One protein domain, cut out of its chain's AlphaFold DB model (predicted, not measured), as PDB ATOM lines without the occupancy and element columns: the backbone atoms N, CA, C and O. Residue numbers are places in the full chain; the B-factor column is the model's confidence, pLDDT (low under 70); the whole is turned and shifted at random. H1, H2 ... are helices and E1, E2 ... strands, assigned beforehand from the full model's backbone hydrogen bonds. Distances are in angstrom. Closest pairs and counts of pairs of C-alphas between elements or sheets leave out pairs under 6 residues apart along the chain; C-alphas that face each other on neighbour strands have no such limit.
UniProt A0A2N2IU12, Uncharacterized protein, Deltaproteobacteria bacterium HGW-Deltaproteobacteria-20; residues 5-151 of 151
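What this domain is: This is residues 5 to 151 of the 151 residues of an uncharacterized protein of Deltaproteobacteria bacterium HGW-Deltaproteobacteria-20 (UniProt A0A2N2IU12). A closed barrel of eight antiparallel strands makes the body, with the small hairpin E9 and E10 and the short helix H2 forming a head beyond one end. H1 is outside the barrel near the opposite end of the longest axis, while the long strands E8 and E11 lie side by side in the barrel wall, E8 running toward the head and E11 running back away from it, and E6 extends the wall beside E5. The printed part has 147 residues with two named helices and eleven named strands, in the order H1 E1 E2 E3 E4 E5 H2 E6 E7 E8 E9 E10 E11, and its class is mostly strand. It is compact, with a radius of gyration of the C-alphas of 15.5 A, and only just elongated, spanning 48 by 32 by 27 A.

How they stand to each other: Round the closed barrel run E1, residues 10 to 14, E2, 19 to 25, E3, 28 to 33, E4, 49 to 55, E5, 62 to 69, E7, 101 to 104, E8, 108 to 117, and E11, 140 to 150, which is the neighbour of E1. E1 to E5 form a meander, each strand the antiparallel neighbour of the one before, joined as successive hairpins. In it N 12 and O 20 are 2.8 A apart, N 23 and O 30 2.9 A, N 31 and O 51 2.9 A, and N 52 and O 66 2.9 A, each within hydrogen-bond range. E5 is staggered: it pairs with E7 over residues 62 to 64, where N 63 and O 102 are 2.9 A apart, and with E6, residues 90 to 92, over residues 67 to 69, where N 69 and O 90 are 2.9 A apart. E7 and E8 are a hairpin, with N 103 and O 110 2.8 A apart. E8 and E11 are antiparallel at 154 degrees, with N 113 and O 144 2.9 A apart. E11 and E1 close the ring, with N 13 and O 149 2.8 A apart. H1, residues 5 to 8, is on the barrel and outside it, at a height over the sheet of 6.5 A, over none of the strands. E9, residues 123 to 126, and E10, residues 129 to 133, are a hairpin, with N 124 and O 132 2.8 A apart. H2, residues 81 to 84, is not on the barrel; its closest C-alphas to E10 are those of Ser 84 and Gly 132, 4.3 A apart. H1 and H2 are too short for any O i to N i+4 pair.

Where its parts are: H1 begins at C-alpha 5, (42.822, 41.890, 14.247). E8 is 28.1 A long, E5 20.6 A and E2 18.6 A. E11, the longest strand, is 31.9 A from C-alpha 140 to C-alpha 150 at (56.293, 36.805, 14.595). E9 begins at C-alpha 123, (50.146, 38.868, -21.185).

The domain as a whole: The C-alphas farthest apart are those of Gly 58 and Gly 127, 51.1 A. The links E3 to E4 and E5 to H2 are long. The printed part has no cut, and no printed residue is under 70 in pLDDT.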
ATOM      1  N   LEU A   5      41.731  41.516  15.150       96.62
ATOM      2  CA  LEU A   5      42.822  41.890  14.247       96.62
ATOM      3  C   LEU A   5      43.920  42.716  14.933       96.62
ATOM      4  O   LEU A   5      45.071  42.650  14.511       96.62
ATOM      5  N   GLU A   6      43.608  43.460  16.001       95.44
ATOM      6  CA  GLU A   6      44.607  44.257  16.734       95.44
ATOM      7  C   GLU A   6      45.728  43.371  17.291       95.44
ATOM      8  O   GLU A   6      46.897  43.751  17.265       95.44
ATOM      9  N   ALA A   7      45.390  42.150  17.717       94.75
ATOM     10  CA  ALA A   7      46.351  41.177  18.231       94.75
ATOM     11  C   ALA A   7      47.330  40.663  17.165       94.75
ATOM     12  O   ALA A   7      48.315  40.015  17.512       94.75
ATOM     13  N   LEU A   8      47.073  40.932  15.881       97.81
ATOM     14  CA  LEU A   8      47.900  40.512  14.752       97.81
ATOM     15  C   LEU A   8      48.765  41.644  14.182       97.81
ATOM     16  O   LEU A   8      49.623  41.367  13.350       97.81
ATOM     17  N   VAL A   9      48.607  42.888  14.641       98.19
ATOM     18  CA  VAL A   9      49.423  44.031  14.192       98.19
ATOM     19  C   VAL A   9      50.910  43.782  14.468       98.19
ATOM     20  O   VAL A   9      51.268  43.116  15.444       98.19
ATOM     21  N   GLY A  10      51.778  44.292  13.593       98.00
ATOM     22  CA  GLY A  10      53.234  44.188  13.701       98.00
ATOM     23  C   GLY A  10      53.866  43.285  12.637       98.00
ATOM     24  O   GLY A  10      53.190  42.856  11.701       98.00
ATOM     25  N   PRO A  11      55.170  42.997  12.750       98.19
ATOM     26  CA  PRO A  11      55.897  42.291  11.712       98.19
ATOM     27  C   PRO A  11      55.663  40.776  11.776       98.19
ATOM     28  O   PRO A  11      55.541  40.171  12.848       98.19
ATOM     29  N   TRP A  12      55.633  40.159  10.600       98.38
ATOM     30  CA  TRP A  12      55.471  38.723  10.409       98.38
ATOM     31  C   TRP A  12      56.429  38.204   9.348       98.38
ATOM     32  O   TRP A  12      56.659  38.852   8.328       98.38
ATOM     33  N   LYS A  13      56.945  36.996   9.549       97.62
ATOM     34  CA  LYS A  13      57.786  36.287   8.588       97.62
ATOM     35  C   LYS A  13      57.095  35.000   8.163       97.62
ATOM     36  O   LYS A  13      56.696  34.207   9.006       97.62
ATOM     37  N   SER A  14      56.961  34.802   6.859       96.31
ATOM     38  CA  SER A  14      56.483  33.546   6.276       96.31
ATOM     39  C   SER A  14      57.539  32.441   6.335       96.31
ATOM     40  O   SER A  14      58.744  32.702   6.371       96.31
ATOM     41  N   ASP A  15      57.072  31.204   6.250       95.56
ATOM     42  CA  ASP A  15      57.849  29.989   5.999       95.56
ATOM     43  C   ASP A  15      58.769  30.069   4.769       95.56
ATOM     44  O   ASP A  15      59.859  29.501   4.785       95.56
ATOM     45  N   THR A  16      58.406  30.835   3.737       91.25
ATOM     46  CA  THR A  16      59.279  31.095   2.576       91.25
ATOM     47  C   THR A  16      60.267  32.248   2.793       91.25
ATOM     48  O   THR A  16      60.931  32.680   1.853       91.25
ATOM     49  N   GLY A  17      60.327  32.819   3.997       92.75
ATOM     50  CA  GLY A  17      61.239  33.904   4.360       92.75
ATOM     51  C   GLY A  17      60.782  35.319   3.992       92.75
ATOM     52  O   GLY A  17      61.457  36.269   4.383       92.75
ATOM     53  N   ARG A  18      59.638  35.489   3.308       93.75
ATOM     54  CA  ARG A  18      59.059  36.816   3.014       93.75
ATOM     55  C   ARG A  18      58.586  37.472   4.302       93.75
ATOM     56  O   ARG A  18      58.003  36.788   5.148       93.75
ATOM     57  N   VAL A  19      58.805  38.776   4.420       96.44
ATOM     58  CA  VAL A  19      58.434  39.558   5.601       96.44
ATOM     59  C   VAL A  19      57.325  40.540   5.252       96.44
ATOM     60  O   VAL A  19      57.370  41.195   4.209       96.44
ATOM     61  N   TYR A  20      56.355  40.646   6.152       97.88
ATOM     62  CA  TYR A  20      55.221  41.544   6.036       97.88
ATOM     63  C   TYR A  20      55.076  42.398   7.289       97.88
ATOM     64  O   TYR A  20      55.314  41.917   8.397       97.88
ATOM     65  N   ASP A  21      54.605  43.622   7.108       98.50
ATOM     66  CA  ASP A  21      54.124  44.482   8.179       98.50
ATOM     67  C   ASP A  21      52.593  44.422   8.186       98.50
ATOM     68  O   ASP A  21      51.943  44.823   7.218       98.50
ATOM     69  N   ALA A  22      52.015  43.881   9.260       98.50
ATOM     70  CA  ALA A  22      50.572  43.845   9.455       98.50
ATOM     71  C   ALA A  22      50.103  45.172  10.069       98.50
ATOM     72  O   ALA A  22      50.414  45.471  11.226       98.50
ATOM     73  N   VAL A  23      49.360  45.964   9.297       98.31
ATOM     74  CA  VAL A  23      48.925  47.320   9.656       98.31
ATOM     75  C   VAL A  23      47.403  47.388   9.669       98.31
ATOM     76  O   VAL A  23      46.747  47.014   8.697       98.31
ATOM     77  N   LEU A  24      46.827  47.842  10.784       97.75
ATOM     78  CA  LEU A  24      45.380  48.004  10.903       97.75
ATOM     79  C   LEU A  24      44.932  49.252  10.131       97.75
ATOM     80  O   LEU A  24      45.455  50.343  10.349       97.75
ATOM     81  N   SER A  25      43.953  49.079   9.249       95.69
ATOM     82  CA  SER A  25      43.414  50.100   8.353       95.69
ATOM     83  C   SER A  25      41.887  50.043   8.415       95.69
ATOM     84  O   SER A  25      41.235  49.186   7.813       95.69
ATOM     85  N   GLY A  26      41.300  50.900   9.255       92.62
ATOM     86  CA  GLY A  26      39.872  50.847   9.577       92.62
ATOM     87  C   GLY A  26      39.478  49.510  10.215       92.62
ATOM     88  O   GLY A  26      39.870  49.211  11.342       92.62
ATOM     89  N   HIS A  27      38.697  48.705   9.491       93.00
ATOM     90  CA  HIS A  27      38.190  47.404   9.951       93.00
ATOM     91  C   HIS A  27      38.964  46.199   9.402       93.00
ATOM     92  O   HIS A  27      38.598  45.059   9.687       93.00
ATOM     93  N   ALA A  28      40.017  46.445   8.625       97.50
ATOM     94  CA  ALA A  28      40.800  45.414   7.969       97.50
ATOM     95  C   ALA A  28      42.269  45.481   8.398       97.50
ATOM     96  O   ALA A  28      42.773  46.528   8.805       97.50
ATOM     97  N   LEU A  29      42.960  44.348   8.316       98.56
ATOM     98  CA  LEU A  29      44.388  44.250   8.598       98.56
ATOM     99  C   LEU A  29      45.140  43.960   7.306       98.56
ATOM    100  O   LEU A  29      45.002  42.885   6.723       98.56
ATOM    101  N   GLU A  30      45.934  44.921   6.867       98.69
ATOM    102  CA  GLU A  30      46.715  44.830   5.643       98.69
ATOM    103  C   GLU A  30      48.074  44.199   5.941       98.69
ATOM    104  O   GLU A  30      48.811  44.694   6.790       98.69
ATOM    105  N   PHE A  31      48.436  43.137   5.223       98.56
ATOM    106  CA  PHE A  31      49.789  42.586   5.241       98.56
ATOM    107  C   PHE A  31      50.578  43.198   4.092       98.56
ATOM    108  O   PHE A  31      50.493  42.759   2.939       98.56
ATOM    109  N   ARG A  32      51.331  44.247   4.414       98.44
ATOM    110  CA  ARG A  32      52.162  44.987   3.465       98.44
ATOM    111  C   ARG A  32      53.535  44.350   3.363       98.44
ATOM    112  O   ARG A  32      54.076  43.886   4.357       98.44
ATOM    113  N   ILE A  33      54.106  44.307   2.169       97.06
ATOM    114  CA  ILE A  33      55.439  43.746   1.934       97.06
ATOM    115  C   ILE A  33      56.478  44.636   2.620       97.06
ATOM    116  O   ILE A  33      56.607  45.805   2.265       97.06
ATOM    117  N   HIS A  34      57.230  44.086   3.574       96.62
ATOM    118  CA  HIS A  34      58.249  44.841   4.309       96.62
ATOM    119  C   HIS A  34      59.465  45.178   3.431       96.62
ATOM    120  O   HIS A  34      59.962  46.298   3.446       96.62
ATOM    121  N   ASP A  35      59.934  44.201   2.648       92.88
ATOM    122  CA  ASP A  35      61.000  44.351   1.654       92.88
ATOM    123  C   ASP A  35      60.681  43.454   0.451       92.88
ATOM    124  O   ASP A  35      60.481  42.247   0.603       92.88
ATOM    125  N   ALA A  36      60.600  44.046  -0.741       90.06
ATOM    126  CA  ALA A  36      60.294  43.331  -1.976       90.06
ATOM    127  C   ALA A  36      61.494  42.600  -2.596       90.06
ATOM    128  O   ALA A  36      61.342  41.991  -3.656       90.06
ATOM    129  N   LYS A  37      62.678  42.621  -1.973       86.12
ATOM    130  CA  LYS A  37      63.838  41.850  -2.440       86.12
ATOM    131  C   LYS A  37      63.484  40.364  -2.620       86.12
ATOM    132  O   LYS A  37      63.115  39.682  -1.667       86.12
ATOM    133  N   GLY A  38      63.607  39.850  -3.848       80.38
ATOM    134  CA  GLY A  38      63.238  38.471  -4.204       80.38
ATOM    135  C   GLY A  38      61.768  38.285  -4.611       80.38
ATOM    136  O   GLY A  38      61.368  37.184  -4.993       80.38
ATOM    137  N   MET A  39      60.964  39.351  -4.555       87.19
ATOM    138  CA  MET A  39      59.592  39.446  -5.078       87.19
ATOM    139  C   MET A  39      59.486  40.431  -6.256       87.19
ATOM    140  O   MET A  39      58.436  40.552  -6.885       87.19
ATOM    141  N   ASP A  40      60.583  41.113  -6.574       82.00
ATOM    142  CA  ASP A  40      60.735  42.079  -7.658       82.00
ATOM    143  C   ASP A  40      60.506  41.444  -9.036       82.00
ATOM    144  O   ASP A  40      59.830  42.025  -9.885       82.00
ATOM    145  N   GLN A  41      60.974  40.207  -9.231       83.31
ATOM    146  CA  GLN A  41      60.713  39.421 -10.444       83.31
ATOM    147  C   GLN A  41      59.219  39.160 -10.677       83.31
ATOM    148  O   GLN A  41      58.762  39.131 -11.821       83.31
ATOM    149  N   ASP A  42      58.463  39.029  -9.586       87.00
ATOM    150  CA  ASP A  42      57.018  38.859  -9.616       87.00
ATOM    151  C   ASP A  42      56.307  40.204  -9.719       87.00
ATOM    152  O   ASP A  42      55.099  40.207  -9.866       87.00
ATOM    153  N   GLY A  43      57.023  41.333  -9.690       88.44
ATOM    154  CA  GLY A  43      56.499  42.683  -9.881       88.44
ATOM    155  C   GLY A  43      55.870  43.327  -8.648       88.44
ATOM    156  O   GLY A  43      55.093  44.273  -8.786       88.44
ATOM    157  N   TYR A  44      56.191  42.818  -7.461       91.75
ATOM    158  CA  TYR A  44      55.825  43.441  -6.193       91.75
ATOM    159  C   TYR A  44      56.816  44.541  -5.797       91.75
ATOM    160  O   TYR A  44      57.989  44.498  -6.168       91.75
ATOM    161  N   VAL A  45      56.352  45.509  -5.002       92.56
ATOM    162  CA  VAL A  45      57.197  46.571  -4.436       92.56
ATOM    163  C   VAL A  45      57.031  46.674  -2.922       92.56
ATOM    164  O   VAL A  45      56.016  46.261  -2.361       92.56
ATOM    165  N   THR A  46      58.034  47.242  -2.256       95.25
ATOM    166  CA  THR A  46      58.005  47.492  -0.813       95.25
ATOM    167  C   THR A  46      56.819  48.382  -0.437       95.25
ATOM    168  O   THR A  46      56.519  49.360  -1.122       95.25
ATOM    169  N   GLY A  47      56.135  48.024   0.648       95.75
ATOM    170  CA  GLY A  47      54.936  48.689   1.153       95.75
ATOM    171  C   GLY A  47      53.634  48.279   0.459       95.75
ATOM    172  O   GLY A  47      52.565  48.624   0.955       95.75
ATOM    173  N   GLU A  48      53.691  47.532  -0.650       94.44
ATOM    174  CA  GLU A  48      52.490  47.052  -1.341       94.44
ATOM    175  C   GLU A  48      51.737  46.027  -0.484       94.44
ATOM    176  O   GLU A  48      52.333  45.128   0.110       94.44
ATOM    177  N   GLU A  49      50.412  46.143  -0.429       96.12
ATOM    178  CA  GLU A  49      49.549  45.177   0.247       96.12
ATOM    179  C   GLU A  49      49.555  43.843  -0.512       96.12
ATOM    180  O   GLU A  49      49.098  43.765  -1.654       96.12
ATOM    181  N   ARG A  50      50.037  42.767   0.120       96.62
ATOM    182  CA  ARG A  50      50.028  41.428  -0.484       96.62
ATOM    183  C   ARG A  50      48.689  40.733  -0.275       96.62
ATOM    184  O   ARG A  50      48.197  40.082  -1.195       96.62
ATOM    185  N   PHE A  51      48.117  40.855   0.918       98.31
ATOM    186  CA  PHE A  51      46.785  40.358   1.254       98.31
ATOM    187  C   PHE A  51      46.202  41.140   2.434       98.31
ATOM    188  O   PHE A  51      46.921  41.826   3.160       98.31
ATOM    189  N   VAL A  52      44.890  41.037   2.614       98.69
ATOM    190  CA  VAL A  52      44.142  41.730   3.667       98.69
ATOM    191  C   VAL A  52      43.302  40.724   4.442       98.69
ATOM    192  O   VAL A  52      42.722  39.818   3.840       98.69
ATOM    193  N   LEU A  53      43.239  40.886   5.765       98.69
ATOM    194  CA  LEU A  53      42.381  40.106   6.647       98.69
ATOM    195  C   LEU A  53      41.179  40.919   7.119       98.69
ATOM    196  O   LEU A  53      41.319  42.072   7.528       98.69
ATOM    197  N   GLU A  54      40.018  40.275   7.140       98.31
ATOM    198  CA  GLU A  54      38.781  40.821   7.703       98.31
ATOM    199  C   GLU A  54      38.184  39.847   8.719       98.31
ATOM    200  O   GLU A  54      38.336  38.626   8.612       98.31
ATOM    201  N   VAL A  55      37.509  40.388   9.734       97.62
ATOM    202  CA  VAL A  55      36.849  39.580  10.765       97.62
ATOM    203  C   VAL A  55      35.721  38.763  10.139       97.62
ATOM    204  O   VAL A  55      34.914  39.288   9.375       97.62
ATOM    205  N   VAL A  56      35.641  37.482  10.498       97.00
ATOM    206  CA  VAL A  56      34.456  36.656  10.246       97.00
ATOM    207  C   VAL A  56      33.595  36.681  11.503       97.00
ATOM    208  O   VAL A  56      34.081  36.399  12.599       97.00
ATOM    209  N   GLU A  57      32.320  37.035  11.364       93.75
ATOM    210  CA  GLU A  57      31.401  37.121  12.498       93.75
ATOM    211  C   GLU A  57      31.341  35.797  13.279       93.75
ATOM    212  O   GLU A  57      31.334  34.706  12.709       93.75
ATOM    213  N   GLY A  58      31.367  35.893  14.610       93.81
ATOM    214  CA  GLY A  58      31.386  34.729  15.501       93.81
ATOM    215  C   GLY A  58      32.729  33.989  15.582       93.81
ATOM    216  O   GLY A  58      32.866  33.096  16.416       93.81
ATOM    217  N   GLN A  59      33.745  34.363  14.793       95.62
ATOM    218  CA  GLN A  59      35.054  33.705  14.787       95.62
ATOM    219  C   GLN A  59      36.158  34.650  15.274       95.62
ATOM    220  O   GLN A  59      36.414  35.703  14.700       95.62
ATOM    221  N   ARG A  60      36.843  34.268  16.359       93.94
ATOM    222  CA  ARG A  60      37.912  35.092  16.963       93.94
ATOM    223  C   ARG A  60      39.304  34.823  16.397       93.94
ATOM    224  O   ARG A  60      40.171  35.682  16.493       93.94
ATOM    225  N   SER A  61      39.518  33.625  15.864       96.94
ATOM    226  CA  SER A  61      40.820  33.132  15.403       96.94
ATOM    227  C   SER A  61      40.851  32.821  13.909       96.94
ATOM    228  O   SER A  61      41.860  32.323  13.419       96.94
ATOM    229  N   VAL A  62      39.761  33.090  13.189       98.25
ATOM    230  CA  VAL A  62      39.642  32.844  11.753       98.25
ATOM    231  C   VAL A  62      39.191  34.126  11.064       98.25
ATOM    232  O   VAL A  62      38.288  34.812  11.536       98.25
ATOM    233  N   PHE A  63      39.837  34.435   9.945       98.62
ATOM    234  CA  PHE A  63      39.664  35.680   9.207       98.62
ATOM    235  C   PHE A  63      39.404  35.386   7.732       98.62
ATOM    236  O   PHE A  63      39.902  34.396   7.189       98.62
ATOM    237  N   ALA A  64      38.631  36.245   7.077       98.62
ATOM    238  CA  ALA A  64      38.494  36.237   5.629       98.62
ATOM    239  C   ALA A  64      39.756  36.825   4.997       98.62
ATOM    240  O   ALA A  64      40.313  37.780   5.535       98.62
ATOM    241  N   VAL A  65      40.195  36.267   3.869       98.81
ATOM    242  CA  VAL A  65      41.381  36.743   3.146       98.81
ATOM    243  C   VAL A  65      40.966  37.374   1.822       98.81
ATOM    244  O   VAL A  65      40.250  36.762   1.029       98.81
ATOM    245  N   LYS A  66      41.461  38.585   1.561       98.56
ATOM    246  CA  LYS A  66      41.504  39.195   0.226       98.56
ATOM    247  C   LYS A  66      42.941  39.136  -0.273       98.56
ATOM    248  O   LYS A  66      43.792  39.899   0.179       98.56
ATOM    249  N   ASP A  67      43.216  38.212  -1.180       98.12
ATOM    250  CA  ASP A  67      44.537  37.973  -1.745       98.12
ATOM    251  C   ASP A  67      44.778  38.868  -2.971       98.12
ATOM    252  O   ASP A  67      44.053  38.752  -3.960       98.12
ATOM    253  N   LYS A  68      45.784  39.755  -2.927       96.75
ATOM    254  CA  LYS A  68      46.177  40.616  -4.061       96.75
ATOM    255  C   LYS A  68      47.279  39.923  -4.870       96.75
ATOM    256  O   LYS A  68      48.480  40.166  -4.698       96.75
ATOM    257  N   VAL A  69      46.868  38.994  -5.725       94.81
ATOM    258  CA  VAL A  69      47.775  38.105  -6.456       94.81
ATOM    259  C   VAL A  69      48.258  38.736  -7.759       94.81
ATOM    260  O   VAL A  69      47.480  39.230  -8.574       94.81
ATOM    261  N   ARG A  70      49.571  38.672  -7.972       95.12
ATOM    262  CA  ARG A  70      50.238  38.966  -9.238       95.12
ATOM    263  C   ARG A  70      50.764  37.642  -9.810       95.12
ATOM    264  O   ARG A  70      51.294  36.828  -9.050       95.12
ATOM    265  N   PRO A  71      50.578  37.364 -11.110       93.94
ATOM    266  CA  PRO A  71      51.063  36.126 -11.696       93.94
ATOM    267  C   PRO A  71      52.591  36.077 -11.687       93.94
ATOM    268  O   PRO A  71      53.249  37.061 -12.027       93.94
ATOM    269  N   ALA A  72      53.147  34.909 -11.375       90.44
ATOM    270  CA  ALA A  72      54.540  34.637 -11.699       90.44
ATOM    271  C   ALA A  72      54.674  34.605 -13.227       90.44
ATOM    272  O   ALA A  72      53.905  33.922 -13.912       90.44
ATOM    273  N   LEU A  73      55.627  35.360 -13.765       91.81
ATOM    274  CA  LEU A  73      55.868  35.373 -15.201       91.81
ATOM    275  C   LEU A  73      56.685  34.148 -15.637       91.81
ATOM    276  O   LEU A  73      57.517  33.651 -14.875       91.81
ATOM    277  N   PRO A  74      56.509  33.680 -16.887       90.12
ATOM    278  CA  PRO A  74      57.483  32.812 -17.538       90.12
ATOM    279  C   PRO A  74      58.908  33.372 -17.417       90.12
ATOM    280  O   PRO A  74      59.108  34.587 -17.456       90.12
ATOM    281  N   ALA A  75      59.905  32.488 -17.313       90.38
ATOM    282  CA  ALA A  75      61.289  32.860 -17.003       90.38
ATOM    283  C   ALA A  75      61.918  33.864 -17.990       90.38
ATOM    284  O   ALA A  75      62.825  34.605 -17.606       90.38
ATOM    285  N   ASP A  76      61.424  33.925 -19.227       93.50
ATOM    286  CA  ASP A  76      61.880  34.826 -20.286       93.50
ATOM    287  C   ASP A  76      61.160  36.191 -20.313       93.50
ATOM    288  O   ASP A  76      61.512  37.061 -21.110       93.50
ATOM    289  N   LEU A  77      60.158  36.396 -19.453       94.12
ATOM    290  CA  LEU A  77      59.359  37.620 -19.390       94.12
ATOM    291  C   LEU A  77      59.631  38.417 -18.113       94.12
ATOM    292  O   LEU A  77      59.949  37.866 -17.059       94.12
ATOM    293  N   ARG A  78      59.488  39.741 -18.196       94.00
ATOM    294  CA  ARG A  78      59.618  40.655 -17.053       94.00
ATOM    295  C   ARG A  78      58.515  41.702 -17.085       94.00
ATOM    296  O   ARG A  78      58.143  42.173 -18.161       94.00
ATOM    297  N   TYR A  79      58.031  42.103 -15.915       94.81
ATOM    298  CA  TYR A  79      57.077  43.199 -15.820       94.81
ATOM    299  C   TYR A  79      57.715  44.528 -16.236       94.81
ATOM    300  O   TYR A  79      58.852  44.847 -15.889       94.81
ATOM    301  N   ASP A  80      56.948  45.320 -16.973       94.06
ATOM    302  CA  ASP A  80      57.104  46.765 -17.055       94.06
ATOM    303  C   ASP A  80      56.212  47.373 -15.969       94.06
ATOM    304  O   ASP A  80      54.999  47.505 -16.152       94.06
ATOM    305  N   LEU A  81      56.778  47.647 -14.792       87.69
ATOM    306  CA  LEU A  81      55.996  48.041 -13.614       87.69
ATOM    307  C   LEU A  81      55.304  49.396 -13.769       87.69
ATOM    308  O   LEU A  81      54.267  49.618 -13.151       87.69
ATOM    309  N   THR A  82      55.806  50.279 -14.626       89.62
ATOM    310  CA  THR A  82      55.150  51.567 -14.876       89.62
ATOM    311  C   THR A  82      53.809  51.374 -15.582       89.62
ATOM    312  O   THR A  82      52.861  52.102 -15.301       89.62
ATOM    313  N   ARG A  83      53.694  50.371 -16.465       92.81
ATOM    314  CA  ARG A  83      52.482  50.148 -17.278       92.81
ATOM    315  C   ARG A  83      51.605  48.987 -16.806       92.81
ATOM    316  O   ARG A  83      50.386  49.055 -16.908       92.81
ATOM    317  N   SER A  84      52.206  47.930 -16.264       92.31
ATOM    318  CA  SER A  84      51.502  46.678 -15.947       92.31
ATOM    319  C   SER A  84      50.835  46.653 -14.573       92.31
ATOM    320  O   SER A  84      50.016  45.773 -14.312       92.31
ATOM    321  N   ARG A  85      51.173  47.583 -13.666       86.88
ATOM    322  CA  ARG A  85      50.761  47.498 -12.254       86.88
ATOM    323  C   ARG A  85      49.253  47.400 -12.056       86.88
ATOM    324  O   ARG A  85      48.844  46.559 -11.263       86.88
ATOM    325  N   SER A  86      48.479  48.192 -12.793       87.62
ATOM    326  CA  SER A  86      47.019  48.274 -12.670       87.62
ATOM    327  C   SER A  86      46.264  47.087 -13.266       87.62
ATOM    328  O   SER A  86      45.151  46.812 -12.840       87.62
ATOM    329  N   SER A  87      46.841  46.386 -14.248       93.31
ATOM    330  CA  SER A  87      46.155  45.301 -14.969       93.31
ATOM    331  C   SER A  87      46.664  43.907 -14.613       93.31
ATOM    332  O   SER A  87      45.952  42.926 -14.797       93.31
ATOM    333  N   CYS A  88      47.886  43.800 -14.086       94.81
ATOM    334  CA  CYS A  88      48.508  42.527 -13.728       94.81
ATOM    335  C   CYS A  88      48.345  42.139 -12.256       94.81
ATOM    336  O   CYS A  88      49.122  41.333 -11.756       94.81
ATOM    337  N   GLN A  89      47.357  42.687 -11.555       94.62
ATOM    338  CA  GLN A  89      47.014  42.276 -10.199       94.62
ATOM    339  C   GLN A  89      45.532  41.929 -10.136       94.62
ATOM    340  O   GLN A  89      44.693  42.688 -10.608       94.62
ATOM    341  N   GLU A  90      45.230  40.779  -9.548       95.00
ATOM    342  CA  GLU A  90      43.873  40.285  -9.354       95.00
ATOM    343  C   GLU A  90      43.599  40.159  -7.856       95.00
ATOM    344  O   GLU A  90      44.476  39.754  -7.089       95.00
ATOM    345  N   VAL A  91      42.376  40.473  -7.432       96.75
ATOM    346  CA  VAL A  91      41.937  40.250  -6.051       96.75
ATOM    347  C   VAL A  91      41.131  38.959  -5.988       96.75
ATOM    348  O   VAL A  91      40.114  38.821  -6.664       96.75
ATOM    349  N   ARG A  92      41.564  38.006  -5.161       97.44
ATOM    350  CA  ARG A  92      40.865  36.734  -4.941       97.44
ATOM    351  C   ARG A  92      40.420  36.614  -3.489       97.44
ATOM    352  O   ARG A  92      41.191  36.875  -2.575       97.44
ATOM    353  N   THR A  93      39.182  36.184  -3.286       98.12
ATOM    354  CA  THR A  93      38.612  35.886  -1.958       98.12
ATOM    355  C   THR A  93      38.239  34.420  -1.795       98.12
ATOM    356  O   THR A  93      37.849  33.993  -0.714       98.12
ATOM    357  N   GLU A  94      38.345  33.645  -2.870       97.12
ATOM    358  CA  GLU A  94      37.998  32.233  -2.927       97.12
ATOM    359  C   GLU A  94      38.783  31.526  -4.035       97.12
ATOM    360  O   GLU A  94      39.299  32.156  -4.967       97.12
ATOM    361  N   VAL A  95      38.831  30.199  -3.957       95.38
ATOM    362  CA  VAL A  95      39.310  29.335  -5.035       95.38
ATOM    363  C   VAL A  95      38.355  28.159  -5.197       95.38
ATOM    364  O   VAL A  95      38.037  27.470  -4.232       95.38
ATOM    365  N   LYS A  96      37.869  27.937  -6.426       90.44
ATOM    366  CA  LYS A  96      36.889  26.879  -6.747       90.44
ATOM    367  C   LYS A  96      35.637  26.906  -5.843       90.44
ATOM    368  O   LYS A  96      35.137  25.853  -5.463       90.44
ATOM    369  N   GLY A  97      35.155  28.102  -5.491       93.00
ATOM    370  CA  GLY A  97      33.982  28.302  -4.626       93.00
ATOM    371  C   GLY A  97      34.244  28.165  -3.122       93.00
ATOM    372  O   GLY A  97      33.318  28.320  -2.332       93.00
ATOM    373  N   THR A  98      35.484  27.894  -2.703       95.44
ATOM    374  CA  THR A  98      35.860  27.845  -1.284       95.44
ATOM    375  C   THR A  98      36.478  29.177  -0.858       95.44
ATOM    376  O   THR A  98      37.518  29.547  -1.416       95.44
ATOM    377  N   PRO A  99      35.901  29.894   0.128       98.06
ATOM    378  CA  PRO A  99      36.470  31.135   0.646       98.06
ATOM    379  C   PRO A  99      37.869  30.934   1.223       98.06
ATOM    380  O   PRO A  99      38.100  29.981   1.962       98.06
ATOM    381  N   LEU A 100      38.772  31.872   0.945       98.62
ATOM    382  CA  LEU A 100      40.107  31.894   1.535       98.62
ATOM    383  C   LEU A 100      40.027  32.313   3.003       98.62
ATOM    384  O   LEU A 100      39.343  33.288   3.361       98.62
ATOM    385  N   ARG A 101      40.750  31.589   3.855       98.62
ATOM    386  CA  ARG A 101      40.799  31.833   5.294       98.62
ATOM    387  C   ARG A 101      42.221  31.990   5.809       98.62
ATOM    388  O   ARG A 101      43.167  31.364   5.344       98.62
ATOM    389  N   ALA A 102      42.349  32.812   6.841       98.75
ATOM    390  CA  ALA A 102      43.516  32.815   7.705       98.75
ATOM    391  C   ALA A 102      43.118  32.317   9.090       98.75
ATOM    392  O   ALA A 102      42.023  32.624   9.557       98.75
ATOM    393  N   ARG A 103      43.993  31.562   9.752       98.62
ATOM    394  CA  ARG A 103      43.779  31.049  11.107       98.62
ATOM    395  C   ARG A 103      44.958  31.388  12.003       98.62
ATOM    396  O   ARG A 103      46.095  31.069  11.665       98.62
ATOM    397  N   TYR A 104      44.671  31.991  13.150       98.44
ATOM    398  CA  TYR A 104      45.650  32.293  14.185       98.44
ATOM    399  C   TYR A 104      45.513  31.310  15.348       98.44
ATOM    400  O   TYR A 104      44.447  31.214  15.952       98.44
ATOM    401  N   ASP A 105      46.582  30.581  15.671       97.00
ATOM    402  CA  ASP A 105      46.593  29.597  16.768       97.00
ATOM    403  C   ASP A 105      47.061  30.186  18.117       97.00
ATOM    404  O   ASP A 105      47.220  29.457  19.092       97.00
ATOM    405  N   GLY A 106      47.270  31.506  18.186       95.62
ATOM    406  CA  GLY A 106      47.869  32.192  19.337       95.62
ATOM    407  C   GLY A 106      49.378  32.410  19.197       95.62
ATOM    408  O   GLY A 106      49.954  33.216  19.919       95.62
ATOM    409  N   THR A 107      50.038  31.762  18.236       96.19
ATOM    410  CA  THR A 107      51.476  31.944  17.964       96.19
ATOM    411  C   THR A 107      51.762  32.148  16.478       96.19
ATOM    412  O   THR A 107      52.556  33.012  16.106       96.19
ATOM    413  N   ARG A 108      51.091  31.389  15.615       98.25
ATOM    414  CA  ARG A 108      51.291  31.349  14.169       98.25
ATOM    415  C   ARG A 108      50.009  31.715  13.449       98.25
ATOM    416  O   ARG A 108      48.911  31.363  13.881       98.25
ATOM    417  N   LEU A 109      50.168  32.387  12.320       98.69
ATOM    418  CA  LEU A 109      49.084  32.721  11.413       98.69
ATOM    419  C   LEU A 109      49.247  31.886  10.143       98.69
ATOM    420  O   LEU A 109      50.187  32.091   9.384       98.69
ATOM    421  N   THR A 110      48.346  30.938   9.906       98.62
ATOM    422  CA  THR A 110      48.287  30.208   8.629       98.62
ATOM    423  C   THR A 110      47.349  30.955   7.698       98.62
ATOM    424  O   THR A 110      46.198  31.172   8.069       98.62
ATOM    425  N   VAL A 111      47.814  31.361   6.521       98.56
ATOM    426  CA  VAL A 111      47.039  32.143   5.548       98.56
ATOM    427  C   VAL A 111      46.896  31.355   4.255       98.56
ATOM    428  O   VAL A 111      47.886  30.894   3.685       98.56
ATOM    429  N   GLU A 112      45.664  31.229   3.779       98.62
ATOM    430  CA  GLU A 112      45.353  30.728   2.447       98.62
ATOM    431  C   GLU A 112      45.434  31.857   1.418       98.62
ATOM    432  O   GLU A 112      44.746  32.870   1.528       98.62
ATOM    433  N   VAL A 113      46.264  31.669   0.397       97.00
ATOM    434  CA  VAL A 113      46.430  32.583  -0.739       97.00
ATOM    435  C   VAL A 113      46.295  31.812  -2.047       97.00
ATOM    436  O   VAL A 113      46.266  30.580  -2.076       97.00
ATOM    437  N   VAL A 114      46.215  32.527  -3.162       96.50
ATOM    438  CA  VAL A 114      46.045  31.941  -4.486       96.50
ATOM    439  C   VAL A 114      47.332  32.079  -5.285       96.50
ATOM    440  O   VAL A 114      48.003  33.109  -5.294       96.50
ATOM    441  N   LYS A 115      47.655  31.022  -6.026       94.69
ATOM    442  CA  LYS A 115      48.537  31.101  -7.188       94.69
ATOM    443  C   LYS A 115      47.682  31.024  -8.439       94.69
ATOM    444  O   LYS A 115      46.926  30.068  -8.608       94.69
ATOM    445  N   ILE A 116      47.823  32.014  -9.312       95.44
ATOM    446  CA  ILE A 116      47.243  31.979 -10.653       95.44
ATOM    447  C   ILE A 116      48.295  31.537 -11.668       95.44
ATOM    448  O   ILE A 116      49.475  31.872 -11.545       95.44
ATOM    449  N   ALA A 117      47.855  30.792 -12.676       94.12
ATOM    450  CA  ALA A 117      48.660  30.345 -13.805       94.12
ATOM    451  C   ALA A 117      47.996  30.808 -15.114       94.12
ATOM    452  O   ALA A 117      47.269  30.029 -15.736       94.12
ATOM    453  N   PRO A 118      48.168  32.088 -15.502       95.56
ATOM    454  CA  PRO A 118      47.651  32.601 -16.763       95.56
ATOM    455  C   PRO A 118      48.384  31.983 -17.951       95.56
ATOM    456  O   PRO A 118      49.596  31.756 -17.899       95.56
ATOM    457  N   ASP A 119      47.660  31.784 -19.048       95.00
ATOM    458  CA  ASP A 119      48.279  31.418 -20.317       95.00
ATOM    459  C   ASP A 119      49.089  32.589 -20.877       95.00
ATOM    460  O   ASP A 119      48.805  33.760 -20.626       95.00
ATOM    461  N   ARG A 120      50.086  32.288 -21.714       94.12
ATOM    462  CA  ARG A 120      50.973  33.318 -22.275       94.12
ATOM    463  C   ARG A 120      50.230  34.382 -23.096       94.12
ATOM    464  O   ARG A 120      50.696  35.514 -23.182       94.12
ATOM    465  N   SER A 121      49.074  34.034 -23.667       95.38
ATOM    466  CA  SER A 121      48.178  34.944 -24.398       95.38
ATOM    467  C   SER A 121      47.468  35.969 -23.503       95.38
ATOM    468  O   SER A 121      46.919  36.942 -24.014       95.38
ATOM    469  N   MET A 122      47.485  35.780 -22.181       97.31
ATOM    470  CA  MET A 122      46.933  36.720 -21.203       97.31
ATOM    471  C   MET A 122      47.906  37.859 -20.859       97.31
ATOM    472  O   MET A 122      47.526  38.785 -20.145       97.31
ATOM    473  N   PHE A 123      49.141  37.822 -21.375       96.81
ATOM    474  CA  PHE A 123      50.146  38.868 -21.185       96.81
ATOM    475  C   PHE A 123      50.268  39.753 -22.429       96.81
ATOM    476  O   PHE A 123      50.732  39.314 -23.484       96.81
ATOM    477  N   LEU A 124      49.911  41.029 -22.284       97.06
ATOM    478  CA  LEU A 124      50.173  42.059 -23.286       97.06
ATOM    479  C   LEU A 124      51.642  42.468 -23.183       97.06
ATOM    480  O   LEU A 124      52.107  42.879 -22.113       97.06
ATOM    481  N   ARG A 125      52.391  42.315 -24.277       96.25
ATOM    482  CA  ARG A 125      53.851  42.421 -24.248       96.25
ATOM    483  C   ARG A 125      54.450  43.093 -25.475       96.25
ATOM    484  O   ARG A 125      53.961  42.939 -26.588       96.25
ATOM    485  N   SER A 126      55.591  43.739 -25.254       95.69
ATOM    486  CA  SER A 126      56.504  44.220 -26.293       95.69
ATOM    487  C   SER A 126      57.856  43.537 -26.079       95.69
ATOM    488  O   SER A 126      58.543  43.803 -25.091       95.69
ATOM    489  N   GLY A 127      58.216  42.593 -26.953       94.38
ATOM    490  CA  GLY A 127      59.373  41.721 -26.730       94.38
ATOM    491  C   GLY A 127      59.231  40.909 -25.435       94.38
ATOM    492  O   GLY A 127      58.255  40.176 -25.255       94.38
ATOM    493  N   THR A 128      60.192  41.056 -24.519       95.19
ATOM    494  CA  THR A 128      60.214  40.376 -23.208       95.19
ATOM    495  C   THR A 128      59.474  41.137 -22.103       95.19
ATOM    496  O   THR A 128      59.351  40.639 -20.983       95.19
ATOM    497  N   LYS A 129      58.975  42.348 -22.387       96.31
ATOM    498  CA  LYS A 129      58.340  43.219 -21.393       96.31
ATOM    499  C   LYS A 129      56.827  43.059 -21.402       96.31
ATOM    500  O   LYS A 129      56.187  43.355 -22.407       96.31
ATOM    501  N   VAL A 130      56.263  42.645 -20.269       96.75
ATOM    502  CA  VAL A 130      54.815  42.585 -20.033       96.75
ATOM    503  C   VAL A 130      54.344  43.946 -19.543       96.75
ATOM    504  O   VAL A 130      54.712  44.375 -18.453       96.75
ATOM    505  N   HIS A 131      53.534  44.626 -20.350       96.69
ATOM    506  CA  HIS A 131      52.994  45.950 -20.043       96.69
ATOM    507  C   HIS A 131      51.520  45.919 -19.641       96.69
ATOM    508  O   HIS A 131      50.972  46.948 -19.266       96.69
ATOM    509  N   GLY A 132      50.879  44.755 -19.697       96.38
ATOM    510  CA  GLY A 132      49.553  44.569 -19.140       96.38
ATOM    511  C   GLY A 132      49.127  43.113 -19.117       96.38
ATOM    512  O   GLY A 132      49.746  42.260 -19.756       96.38
ATOM    513  N   CYS A 133      48.065  42.841 -18.375       96.75
ATOM    514  CA  CYS A 133      47.458  41.524 -18.301       96.75
ATOM    515  C   CYS A 133      45.966  41.628 -18.586       96.75
ATOM    516  O   CYS A 133      45.332  42.639 -18.289       96.75
ATOM    517  N   VAL A 134      45.408  40.580 -19.177       97.00
ATOM    518  CA  VAL A 134      43.987  40.505 -19.511       97.00
ATOM    519  C   VAL A 134      43.409  39.199 -19.005       97.00
ATOM    520  O   VAL A 134      44.091  38.176 -19.003       97.00
ATOM    521  N   ARG A 135      42.135  39.226 -18.600       95.50
ATOM    522  CA  ARG A 135      41.378  38.025 -18.209       95.50
ATOM    523  C   ARG A 135      42.033  37.203 -17.087       95.50
ATOM    524  O   ARG A 135      41.835  35.996 -17.000       95.50
ATOM    525  N   LEU A 136      42.774  37.844 -16.175       94.88
ATOM    526  CA  LEU A 136      43.413  37.151 -15.043       94.88
ATOM    527  C   LEU A 136      42.408  36.435 -14.129       94.88
ATOM    528  O   LEU A 136      42.746  35.422 -13.515       94.88
ATOM    529  N   ARG A 137      41.160  36.912 -14.078       93.31
ATOM    530  CA  ARG A 137      40.070  36.247 -13.359       93.31
ATOM    531  C   ARG A 137      39.748  34.845 -13.903       93.31
ATOM    532  O   ARG A 137      39.368  33.971 -13.122       93.31
ATOM    533  N   GLU A 138      39.960  34.614 -15.197       94.81
ATOM    534  CA  GLU A 138      39.733  33.329 -15.880       94.81
ATOM    535  C   GLU A 138      40.930  32.371 -15.754       94.81
ATOM    536  O   GLU A 138      40.797  31.175 -16.016       94.81
ATOM    537  N   ALA A 139      42.103  32.871 -15.346       95.38
ATOM    538  CA  ALA A 139      43.299  32.051 -15.199       95.38
ATOM    539  C   ALA A 139      43.084  30.917 -14.188       95.38
ATOM    540  O   ALA A 139      42.443  31.093 -13.146       95.38
ATOM    541  N   LYS A 140      43.690  29.755 -14.470       94.75
ATOM    542  CA  LYS A 140      43.685  28.617 -13.544       94.75
ATOM    543  C   LYS A 140      44.252  29.058 -12.200       94.75
ATOM    544  O   LYS A 140      45.304  29.694 -12.147       94.75
ATOM    545  N   ALA A 141      43.565  28.687 -11.129       95.94
ATOM    546  CA  ALA A 141      43.918  29.054  -9.767       95.94
ATOM    547  C   ALA A 141      44.092  27.808  -8.894       95.94
ATOM    548  O   ALA A 141      43.314  26.852  -8.977       95.94
ATOM    549  N   SER A 142      45.106  27.838  -8.033       95.69
ATOM    550  CA  SER A 142      45.360  26.823  -7.011       95.69
ATOM    551  C   SER A 142      45.550  27.477  -5.649       95.69
ATOM    552  O   SER A 142      46.159  28.546  -5.558       95.69
ATOM    553  N   LEU A 143      45.065  26.809  -4.603       96.81
ATOM    554  CA  LEU A 143      45.290  27.203  -3.217       96.81
ATOM    555  C   LEU A 143      46.759  26.995  -2.844       96.81
ATOM    556  O   LEU A 143      47.338  25.956  -3.160       96.81
ATOM    557  N   LEU A 144      47.332  27.965  -2.145       95.50
ATOM    558  CA  LEU A 144      48.582  27.836  -1.414       95.50
ATOM    559  C   LEU A 144      48.331  28.221   0.041       95.50
ATOM    560  O   LEU A 144      47.543  29.120   0.324       95.50
ATOM    561  N   GLN A 145      49.036  27.568   0.954       97.00
ATOM    562  CA  GLN A 145      49.067  27.958   2.357       97.00
ATOM    563  C   GLN A 145      50.457  28.487   2.687       97.00
ATOM    564  O   GLN A 145      51.454  27.923   2.239       97.00
ATOM    565  N   SER A 146      50.511  29.571   3.453       96.94
ATOM    566  CA  SER A 146      51.748  30.075   4.044       96.94
ATOM    567  C   SER A 146      51.563  30.204   5.545       96.94
ATOM    568  O   SER A 146      50.555  30.736   6.018       96.94
ATOM    569  N   THR A 147      52.539  29.705   6.292       98.38
ATOM    570  CA  THR A 147      52.587  29.865   7.743       98.38
ATOM    571  C   THR A 147      53.460  31.057   8.089       98.38
ATOM    572  O   THR A 147      54.619  31.122   7.688       98.38
ATOM    573  N   LEU A 148      52.910  31.996   8.851       98.44
ATOM    574  CA  LEU A 148      53.596  33.186   9.321       98.44
ATOM    575  C   LEU A 148      53.860  33.075  10.825       98.44
ATOM    576  O   LEU A 148      52.986  32.682  11.602       98.44
ATOM    577  N   THR A 149      55.057  33.479  11.236       98.38
ATOM    578  CA  THR A 149      55.459  33.637  12.638       98.38
ATOM    579  C   THR A 149      55.819  35.087  12.919       98.38
ATOM    580  O   THR A 149      56.152  35.842  12.001       98.38
ATOM    581  N   ARG A 150      55.780  35.492  14.190       96.94
ATOM    582  CA  ARG A 150      56.293  36.805  14.595       96.94
ATOM    583  C   ARG A 150      57.774  36.942  14.224       96.94
ATOM    584  O   ARG A 150      58.508  35.951  14.255       96.94
ATOM    585  N   ARG A 151      58.158  38.149  13.811       85.81
ATOM    586  CA  ARG A 151      59.538  38.543  13.509       85.81
ATOM    587  C   ARG A 151      60.110  39.349  14.663       85.81
ATOM    588  O   ARG A 151      59.336  40.146  15.236       85.81
TER     589      ARG A 151